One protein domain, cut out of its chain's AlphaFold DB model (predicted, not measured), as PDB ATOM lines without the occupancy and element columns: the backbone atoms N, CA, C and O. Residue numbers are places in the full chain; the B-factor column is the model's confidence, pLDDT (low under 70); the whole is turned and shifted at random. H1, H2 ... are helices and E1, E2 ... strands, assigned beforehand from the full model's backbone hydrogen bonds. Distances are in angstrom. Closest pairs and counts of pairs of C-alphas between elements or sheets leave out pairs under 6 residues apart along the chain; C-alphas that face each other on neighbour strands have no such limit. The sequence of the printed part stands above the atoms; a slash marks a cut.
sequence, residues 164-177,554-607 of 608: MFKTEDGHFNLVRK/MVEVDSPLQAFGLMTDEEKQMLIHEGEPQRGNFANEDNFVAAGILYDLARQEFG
ATOM      1  N   MET A 164      80.668 101.578 108.895       89.31
ATOM      2  CA  MET A 164      79.511 100.759 108.548       89.31
ATOM      3  C   MET A 164      79.890  99.294 108.348       89.31
ATOM      4  O   MET A 164      80.891  98.971 107.703       89.31
ATOM      5  N   PHE A 165      79.069  98.405 108.901       90.06
ATOM      6  CA  PHE A 165      79.253  96.961 108.813       90.06
ATOM      7  C   PHE A 165      77.956  96.302 108.371       90.06
ATOM      8  O   PHE A 165      76.954  96.412 109.066       90.06
ATOM      9  N   LYS A 166      77.970  95.591 107.245       87.94
ATOM     10  CA  LYS A 166      76.811  94.802 106.827       87.94
ATOM     11  C   LYS A 166      76.600  93.617 107.775       87.94
ATOM     12  O   LYS A 166      77.565  92.975 108.196       87.94
ATOM     13  N   THR A 167      75.346  93.373 108.112       87.81
ATOM     14  CA  THR A 167      74.861  92.281 108.968       87.81
ATOM     15  C   THR A 167      74.563  91.025 108.137       87.81
ATOM     16  O   THR A 167      74.572  91.073 106.904       87.81
ATOM     17  N   GLU A 168      74.337  89.882 108.791       85.88
ATOM     18  CA  GLU A 168      74.043  88.612 108.101       85.88
ATOM     19  C   GLU A 168      72.656  88.600 107.438       85.88
ATOM     20  O   GLU A 168      72.470  87.975 106.396       85.88
ATOM     21  N   ASP A 169      71.700  89.319 108.017       85.31
ATOM     22  CA  ASP A 169      70.324  89.506 107.554       85.31
ATOM     23  C   ASP A 169      70.168  90.635 106.520       85.31
ATOM     24  O   ASP A 169      69.100  90.797 105.934       85.31
ATOM     25  N   GLY A 170      71.256  91.342 106.196       84.44
ATOM     26  CA  GLY A 170      71.334  92.270 105.063       84.44
ATOM     27  C   GLY A 170      71.166  93.751 105.412       84.44
ATOM     28  O   GLY A 170      71.366  94.583 104.526       84.44
ATOM     29  N   HIS A 171      70.886  94.080 106.674       89.62
ATOM     30  CA  HIS A 171      70.952  95.437 107.227       89.62
ATOM     31  C   HIS A 171      72.410  95.899 107.411       89.62
ATOM     32  O   HIS A 171      73.370  95.159 107.162       89.62
ATOM     33  N   PHE A 172      72.608  97.114 107.909       90.31
ATOM     34  CA  PHE A 172      73.910  97.678 108.230       90.31
ATOM     35  C   PHE A 172      73.949  98.203 109.663       90.31
ATOM     36  O   PHE A 172      73.072  98.934 110.099       90.31
ATOM     37  N   ASN A 173      75.034  97.910 110.368       90.50
ATOM     38  CA  ASN A 173      75.382  98.540 111.630       90.50
ATOM     39  C   ASN A 173      76.236  99.779 111.366       90.50
ATOM     40  O   ASN A 173      77.378  99.666 110.910       90.50
ATOM     41  N   LEU A 174      75.690 100.951 111.679       90.12
ATOM     42  CA  LEU A 174      76.385 102.230 111.701       90.12
ATOM     43  C   LEU A 174      76.991 102.462 113.088       90.12
ATOM     44  O   LEU A 174      76.273 102.607 114.072       90.12
ATOM     45  N   VAL A 175      78.317 102.526 113.165       89.25
ATOM     46  CA  VAL A 175      79.078 102.837 114.378       89.25
ATOM     47  C   VAL A 175      79.546 104.284 114.309       89.25
ATOM     48  O   VAL A 175      80.294 104.647 113.403       89.25
ATOM     49  N   ARG A 176      79.129 105.101 115.273       86.38
ATOM     50  CA  ARG A 176      79.392 106.547 115.327       86.38
ATOM     51  C   ARG A 176      79.786 106.997 116.731       86.38
ATOM     52  O   ARG A 176      79.625 106.241 117.692       86.38
ATOM     53  N   LYS A 177      80.304 108.221 116.869       83.75
ATOM     54  CA  LYS A 177      80.539 108.832 118.189       83.75
ATOM     55  C   LYS A 177      79.211 108.878 118.953       83.75
ATOM     56  O   LYS A 177      78.167 109.144 118.358       83.75
ATOM     57  N   MET A 554      76.203 102.180 118.285       85.12
ATOM     58  CA  MET A 554      75.832 101.405 117.105       85.12
ATOM     59  C   MET A 554      74.332 101.543 116.850       85.12
ATOM     60  O   MET A 554      73.538 101.358 117.773       85.12
ATOM     61  N   VAL A 555      73.974 101.849 115.607       86.19
ATOM     62  CA  VAL A 555      72.596 101.956 115.116       86.19
ATOM     63  C   VAL A 555      72.424 101.025 113.932       86.19
ATOM     64  O   VAL A 555      73.266 101.015 113.034       86.19
ATOM     65  N   GLU A 556      71.338 100.266 113.916       88.94
ATOM     66  CA  GLU A 556      70.983  99.435 112.767       88.94
ATOM     67  C   GLU A 556      70.185 100.255 111.743       88.94
ATOM     68  O   GLU A 556      69.252 100.977 112.100       88.94
ATOM     69  N   VAL A 557      70.576 100.168 110.473       89.75
ATOM     70  CA  VAL A 557      69.962 100.868 109.339       89.75
ATOM     71  C   VAL A 557      69.819  99.933 108.140       89.75
ATOM     72  O   VAL A 557      70.599  99.004 107.953       89.75
ATOM     73  N   ASP A 558      68.867 100.215 107.263       91.56
ATOM     74  CA  ASP A 558      68.557  99.390 106.092       91.56
ATOM     75  C   ASP A 558      69.480  99.667 104.898       91.56
ATOM     76  O   ASP A 558      69.596  98.851 103.985       91.56
ATOM     77  N   SER A 559      70.123 100.839 104.850       91.69
ATOM     78  CA  SER A 559      70.948 101.235 103.704       91.69
ATOM     79  C   SER A 559      71.994 102.303 104.039       91.69
ATOM     80  O   SER A 559      71.805 103.074 104.987       91.69
ATOM     81  N   PRO A 560      73.047 102.446 103.206       92.06
ATOM     82  CA  PRO A 560      74.004 103.540 103.339       92.06
ATOM     83  C   PRO A 560      73.370 104.932 103.261       92.06
ATOM     84  O   PRO A 560      73.805 105.838 103.964       92.06
ATOM     85  N   LEU A 561      72.312 105.098 102.459       93.25
ATOM     86  CA  LEU A 561      71.596 106.369 102.333       93.25
ATOM     87  C   LEU A 561      70.854 106.737 103.626       93.25
ATOM     88  O   LEU A 561      70.898 107.889 104.049       93.25
ATOM     89  N   GLN A 562      70.206 105.763 104.278       92.25
ATOM     90  CA  GLN A 562      69.573 105.989 105.580       92.25
ATOM     91  C   GLN A 562      70.622 106.330 106.643       92.25
ATOM     92  O   GLN A 562      70.422 107.268 107.407       92.25
ATOM     93  N   ALA A 563      71.762 105.630 106.646       91.56
ATOM     94  CA  ALA A 563      72.886 105.959 107.520       91.56
ATOM     95  C   ALA A 563      73.381 107.395 107.300       91.56
ATOM     96  O   ALA A 563      73.548 108.133 108.263       91.56
ATOM     97  N   PHE A 564      73.572 107.803 106.043       93.06
ATOM     98  CA  PHE A 564      74.011 109.151 105.689       93.06
ATOM     99  C   PHE A 564      73.031 110.232 106.169       93.06
ATOM    100  O   PHE A 564      73.454 111.274 106.665       93.06
ATOM    101  N   GLY A 565      71.723 109.961 106.105       90.88
ATOM    102  CA  GLY A 565      70.686 110.854 106.630       90.88
ATOM    103  C   GLY A 565      70.695 111.034 108.155       90.88
ATOM    104  O   GLY A 565      70.144 112.014 108.646       90.88
ATOM    105  N   LEU A 566      71.321 110.120 108.908       87.94
ATOM    106  CA  LEU A 566      71.470 110.211 110.371       87.94
ATOM    107  C   LEU A 566      72.754 110.926 110.812       87.94
ATOM    108  O   LEU A 566      72.898 111.259 111.997       87.94
ATOM    109  N   MET A 567      73.703 111.100 109.891       89.12
ATOM    110  CA  MET A 567      74.997 111.705 110.188       89.12
ATOM    111  C   MET A 567      74.867 113.212 110.373       89.12
ATOM    112  O   MET A 567      74.153 113.885 109.628       89.12
ATOM    113  N   THR A 568      75.597 113.749 111.344       88.62
ATOM    114  CA  THR A 568      75.788 115.193 111.481       88.62
ATOM    115  C   THR A 568      76.703 115.724 110.379       88.62
ATOM    116  O   THR A 568      77.472 114.974 109.775       88.62
ATOM    117  N   ASP A 569      76.679 117.035 110.149       90.69
ATOM    118  CA  ASP A 569      77.585 117.672 109.187       90.69
ATOM    119  C   ASP A 569      79.059 117.415 109.529       90.69
ATOM    120  O   ASP A 569      79.864 117.162 108.637       90.69
ATOM    121  N   GLU A 570      79.407 117.394 110.821       88.50
ATOM    122  CA  GLU A 570      80.755 117.057 111.295       88.50
ATOM    123  C   GLU A 570      81.137 115.612 110.933       88.50
ATOM    124  O   GLU A 570      82.214 115.367 110.394       88.50
ATOM    125  N   GLU A 571      80.237 114.648 111.154       90.56
ATOM    126  CA  GLU A 571      80.458 113.244 110.789       90.56
ATOM    127  C   GLU A 571      80.651 113.070 109.275       90.56
ATOM    128  O   GLU A 571      81.535 112.324 108.846       90.56
ATOM    129  N   LYS A 572      79.874 113.792 108.459       92.75
ATOM    130  CA  LYS A 572      80.000 113.763 106.996       92.75
ATOM    131  C   LYS A 572      81.304 114.409 106.517       92.75
ATOM    132  O   LYS A 572      81.969 113.867 105.638       92.75
ATOM    133  N   GLN A 573      81.715 115.527 107.115       91.44
ATOM    134  CA  GLN A 573      83.003 116.159 106.811       91.44
ATOM    135  C   GLN A 573      84.186 115.257 107.177       91.44
ATOM    136  O   GLN A 573      85.181 115.223 106.451       91.44
ATOM    137  N   MET A 574      84.069 114.470 108.248       89.56
ATOM    138  CA  MET A 574      85.098 113.501 108.630       89.56
ATOM    139  C   MET A 574      85.285 112.386 107.602       89.56
ATOM    140  O   MET A 574      86.421 111.970 107.380       89.56
ATOM    141  N   LEU A 575      84.216 111.947 106.927       91.62
ATOM    142  CA  LEU A 575      84.333 110.996 105.814       91.62
ATOM    143  C   LEU A 575      85.189 111.571 104.678       91.62
ATOM    144  O   LEU A 575      86.043 110.871 104.142       91.62
ATOM    145  N   ILE A 576      85.008 112.853 104.343       92.38
ATOM    146  CA  ILE A 576      85.821 113.536 103.324       92.38
ATOM    147  C   ILE A 576      87.273 113.663 103.795       92.38
ATOM    148  O   ILE A 576      88.196 113.409 103.025       92.38
ATOM    149  N   HIS A 577      87.477 114.042 105.060       90.62
ATOM    150  CA  HIS A 577      88.804 114.238 105.641       90.62
ATOM    151  C   HIS A 577      89.633 112.942 105.700       90.62
ATOM    152  O   HIS A 577      90.844 112.989 105.488       90.62
ATOM    153  N   GLU A 578      89.017 111.784 105.965       88.06
ATOM    154  CA  GLU A 578      89.711 110.485 105.905       88.06
ATOM    155  C   GLU A 578      90.127 110.086 104.476       88.06
ATOM    156  O   GLU A 578      91.042 109.275 104.304       88.06
ATOM    157  N   GLY A 579      89.518 110.703 103.460       88.88
ATOM    158  CA  GLY A 579      89.800 110.462 102.052       88.88
ATOM    159  C   GLY A 579      89.110 109.217 101.497       88.88
ATOM    160  O   GLY A 579      88.382 108.503 102.185       88.88
ATOM    161  N   GLU A 580      89.336 108.961 100.208       92.62
ATOM    162  CA  GLU A 580      88.682 107.864  99.495       92.62
ATOM    163  C   GLU A 580      88.990 106.500 100.150       92.62
ATOM    164  O   GLU A 580      90.172 106.151 100.320       92.62
ATOM    165  N   PRO A 581      87.960 105.699 100.496       92.19
ATOM    166  CA  PRO A 581      88.140 104.397 101.122       92.19
ATOM    167  C   PRO A 581      89.079 103.490 100.325       92.19
ATOM    168  O   PRO A 581      88.960 103.338  99.114       92.19
ATOM    169  N   GLN A 582      90.004 102.823 101.016       92.44
ATOM    170  CA  GLN A 582      90.966 101.908 100.396       92.44
ATOM    171  C   GLN A 582      90.581 100.455 100.677       92.44
ATOM    172  O   GLN A 582      90.433 100.070 101.838       92.44
ATOM    173  N   ARG A 583      90.483  99.608  99.639       89.12
ATOM    174  CA  ARG A 583      90.018  98.207  99.761       89.12
ATOM    175  C   ARG A 583      90.758  97.397 100.832       89.12
ATOM    176  O   ARG A 583      90.135  96.555 101.481       89.12
ATOM    177  N   GLY A 584      92.053  97.660 101.032       88.00
ATOM    178  CA  GLY A 584      92.900  96.990 102.027       88.00
ATOM    179  C   GLY A 584      92.515  97.252 103.491       88.00
ATOM    180  O   GLY A 584      92.880  96.461 104.358       88.00
ATOM    181  N   ASN A 585      91.732  98.299 103.771       84.81
ATOM    182  CA  ASN A 585      91.298  98.658 105.127       84.81
ATOM    183  C   ASN A 585      90.041  97.891 105.583       84.81
ATOM    184  O   ASN A 585      89.664  97.951 106.757       84.81
ATOM    185  N   PHE A 586      89.397  97.142 104.680       87.31
ATOM    186  CA  PHE A 586      88.113  96.490 104.927       87.31
ATOM    187  C   PHE A 586      88.220  94.970 104.840       87.31
ATOM    188  O   PHE A 586      88.725  94.400 103.875       87.31
ATOM    189  N   ALA A 587      87.671  94.291 105.845       82.25
ATOM    190  CA  ALA A 587      87.660  92.833 105.888       82.25
ATOM    191  C   ALA A 587      86.610  92.198 104.947       82.25
ATOM    192  O   ALA A 587      86.796  91.057 104.541       82.25
ATOM    193  N   ASN A 588      85.554  92.932 104.576       84.56
ATOM    194  CA  ASN A 588      84.507  92.511 103.637       84.56
ATOM    195  C   ASN A 588      84.343  93.571 102.527       84.56
ATOM    196  O   ASN A 588      84.497  94.763 102.790       84.56
ATOM    197  N   GLU A 589      84.049  93.124 101.307       90.00
ATOM    198  CA  GLU A 589      83.726  93.954 100.143       90.00
ATOM    199  C   GLU A 589      82.470  94.801 100.362       90.00
ATOM    200  O   GLU A 589      82.492  95.989 100.064       90.00
ATOM    201  N   ASP A 590      81.427  94.246 100.980       89.00
ATOM    202  CA  ASP A 590      80.194  94.990 101.265       89.00
ATOM    203  C   ASP A 590      80.448  96.245 102.118       89.00
ATOM    204  O   ASP A 590      79.898  97.313 101.855       89.00
ATOM    205  N   ASN A 591      81.326  96.141 103.121       89.88
ATOM    206  CA  ASN A 591      81.674  97.275 103.981       89.88
ATOM    207  C   ASN A 591      82.506  98.320 103.228       89.88
ATOM    208  O   ASN A 591      82.370  99.512 103.488       89.88
ATOM    209  N   PHE A 592      83.366  97.875 102.306       92.81
ATOM    210  CA  PHE A 592      84.133  98.766 101.439       92.81
ATOM    211  C   PHE A 592      83.206  99.550 100.504       92.81
ATOM    212  O   PHE A 592      83.322 100.770 100.421       92.81
ATOM    213  N   VAL A 593      82.247  98.871  99.867       93.25
ATOM    214  CA  VAL A 593      81.246  99.508  99.001       93.25
ATOM    215  C   VAL A 593      80.395 100.501  99.793       93.25
ATOM    216  O   VAL A 593      80.219 101.633  99.356       93.25
ATOM    217  N   ALA A 594      79.919 100.119 100.983       92.00
ATOM    218  CA  ALA A 594      79.140 101.009 101.840       92.00
ATOM    219  C   ALA A 594      79.925 102.267 102.251       92.00
ATOM    220  O   ALA A 594      79.386 103.370 102.190       92.00
ATOM    221  N   ALA A 595      81.202 102.121 102.620       92.38
ATOM    222  CA  ALA A 595      82.069 103.255 102.930       92.38
ATOM    223  C   ALA A 595      82.296 104.166 101.710       92.38
ATOM    224  O   ALA A 595      82.279 105.385 101.858       92.38
ATOM    225  N   GLY A 596      82.460 103.589 100.512       94.12
ATOM    226  CA  GLY A 596      82.565 104.344  99.258       94.12
ATOM    227  C   GLY A 596      81.316 105.180  98.980       94.12
ATOM    228  O   GLY A 596      81.422 106.377  98.739       94.12
ATOM    229  N   ILE A 597      80.130 104.582  99.130       95.12
ATOM    230  CA  ILE A 597      78.851 105.290  98.969       95.12
ATOM    231  C   ILE A 597      78.750 106.471  99.943       95.12
ATOM    232  O   ILE A 597      78.368 107.564  99.537       95.12
ATOM    233  N   LEU A 598      79.096 106.274 101.218       94.62
ATOM    234  CA  LEU A 598      79.072 107.354 102.208       94.62
ATOM    235  C   LEU A 598      80.028 108.501 101.853       94.62
ATOM    236  O   LEU A 598      79.656 109.666 101.984       94.62
ATOM    237  N   TYR A 599      81.241 108.175 101.407       95.19
ATOM    238  CA  TYR A 599      82.234 109.158 100.975       95.19
ATOM    239  C   TYR A 599      81.742 109.972  99.771       95.19
ATOM    240  O   TYR A 599      81.803 111.202  99.792       95.19
ATOM    241  N   ASP A 600      81.193 109.305  98.752       96.12
ATOM    242  CA  ASP A 600      80.675 109.962  97.550       96.12
ATOM    243  C   ASP A 600      79.475 110.869  97.867       96.12
ATOM    244  O   ASP A 600      79.411 112.002  97.385       96.12
ATOM    245  N   LEU A 601      78.556 110.409  98.728       95.81
ATOM    246  CA  LEU A 601      77.431 111.217  99.209       95.81
ATOM    247  C   LEU A 601      77.914 112.460  99.968       95.81
ATOM    248  O   LEU A 601      77.413 113.558  99.722       95.81
ATOM    249  N   ALA A 602      78.917 112.316 100.843       95.19
ATOM    250  CA  ALA A 602      79.493 113.442 101.575       95.19
ATOM    251  C   ALA A 602      80.117 114.469 100.619       95.19
ATOM    252  O   ALA A 602      79.825 115.662 100.707       95.19
ATOM    253  N   ARG A 603      80.929 114.015  99.656       95.88
ATOM    254  CA  ARG A 603      81.526 114.889  98.634       95.88
ATOM    255  C   ARG A 603      80.480 115.636  97.822       95.88
ATOM    256  O   ARG A 603      80.641 116.828  97.570       95.88
ATOM    257  N   GLN A 604      79.405 114.951  97.442       95.44
ATOM    258  CA  GLN A 604      78.306 115.555  96.705       95.44
ATOM    259  C   GLN A 604      77.597 116.648  97.520       95.44
ATOM    260  O   GLN A 604      77.309 117.706  96.966       95.44
ATOM    261  N   GLU A 605      77.328 116.417  98.810       95.50
ATOM    262  CA  GLU A 605      76.655 117.393  99.683       95.50
ATOM    263  C   GLU A 605      77.497 118.660  99.905       95.50
ATOM    264  O   GLU A 605      76.954 119.765  99.894       95.50
ATOM    265  N   PHE A 606      78.822 118.521 100.030       94.44
ATOM    266  CA  PHE A 606      79.733 119.650 100.268       94.44
ATOM    267  C   PHE A 606      80.418 120.209  99.008       94.44
ATOM    268  O   PHE A 606      81.159 121.186  99.101       94.44
ATOM    269  N   GLY A 607      80.167 119.632  97.828       87.31
ATOM    270  CA  GLY A 607      80.680 120.120  96.543       87.31
ATOM    271  C   GLY A 607      82.201 120.005  96.362       87.31
ATOM    272  O   GLY A 607      82.794 120.888  95.739       87.31
TER     273      GLY A 607
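Overview. This is residues 164 to 177 and 554 to 607 of the 608 residues of the protein "PNPLA domain-containing protein" of Thalassospira sp (UniProt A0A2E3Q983). A small three-stranded sheet, E1, E2 and E3, packs through its edge strand E1 on the part of one long helix, H3, that holds residues 589 to 598, while H2 crosses H3 farther along, at residues 598 to 603. The short helix H1 fills the corner between sheet and long helix, packing over E2 and E3 and on H3. The printed part has 68 residues with three named strands and then three named helices, in the order E1, E2, E3, H1, H2, H3; the sheet runs E1, E2, E3, antiparallel throughout, and the class is mixed, helices and strands. The whole is compact, with a radius of gyration of the C-alphas of 11.3 A and spans of 34 by 26 by 20 A.

Arrangement. Start at E2, residues 172 to 177, the inner strand. On one side look for E1, residues 164 to 166, which forms a hairpin with it: N 165 is 2.9 A from O 173, within hydrogen-bond range. On the other side E3, residues 554 to 557, is the antiparallel neighbour of E2, with N 174 and O 555 2.8 A apart. H1, residues 560 to 566, is on the sheet at a height over the sheet of 9.3 A; it lies over E2 and, only just, with 3 C-alphas, over E3, slantwise to the strands at 35 degrees to E2 on the local plane. H3, residues 589 to 606, is also on the sheet; its closest C-alphas to E1 are those of Asn 591 and Phe 165, 5.4 A apart. The architecture is two layers, helices on one face of a sheet, here H1 and H3. H1 and H3 touch, closest at the C-alphas of Pro 560 and Ala 594, 5.9 A, at a steep tilt of 50 degrees, the same way; H3 does so with residues 594 to 601 alone. H2, residues 569 to 578, is not on the sheet. It touches H3, and H3 touches it with residues 598 to 603 alone; the closest C-alphas are those of Lys 572 and Ala 602, 5.5 A apart, and the two helices stand at a steep tilt of 63 degrees, opposite ways. In H1, H2 and H3 every O i to N i+4 pair is within hydrogen-bond range.

Along the chain. Find C-alpha 164 at (79.511, 100.759, 108.548), where E1 begins; it spans 6.8 A, E2 16.4 A and E3 9.7 A. H1 measures 10.0 A and H2 14.5 A. From C-alpha 589 at (83.726, 93.954, 100.143), H3 runs 26.0 A to C-alpha 606 at (79.733, 119.650, 100.268).

Size, cuts and confidence. Look at Glu 168 and Gly 607 for the two C-alphas farthest apart, 34.2 A. Residues 178 to 553 are not printed, and C-alphas 177 and 554 are 8.9 A apart across the cut. Of the links that are printed whole, none is long. The mean pLDDT of the printed part is 90.4, and no printed residue is under 70.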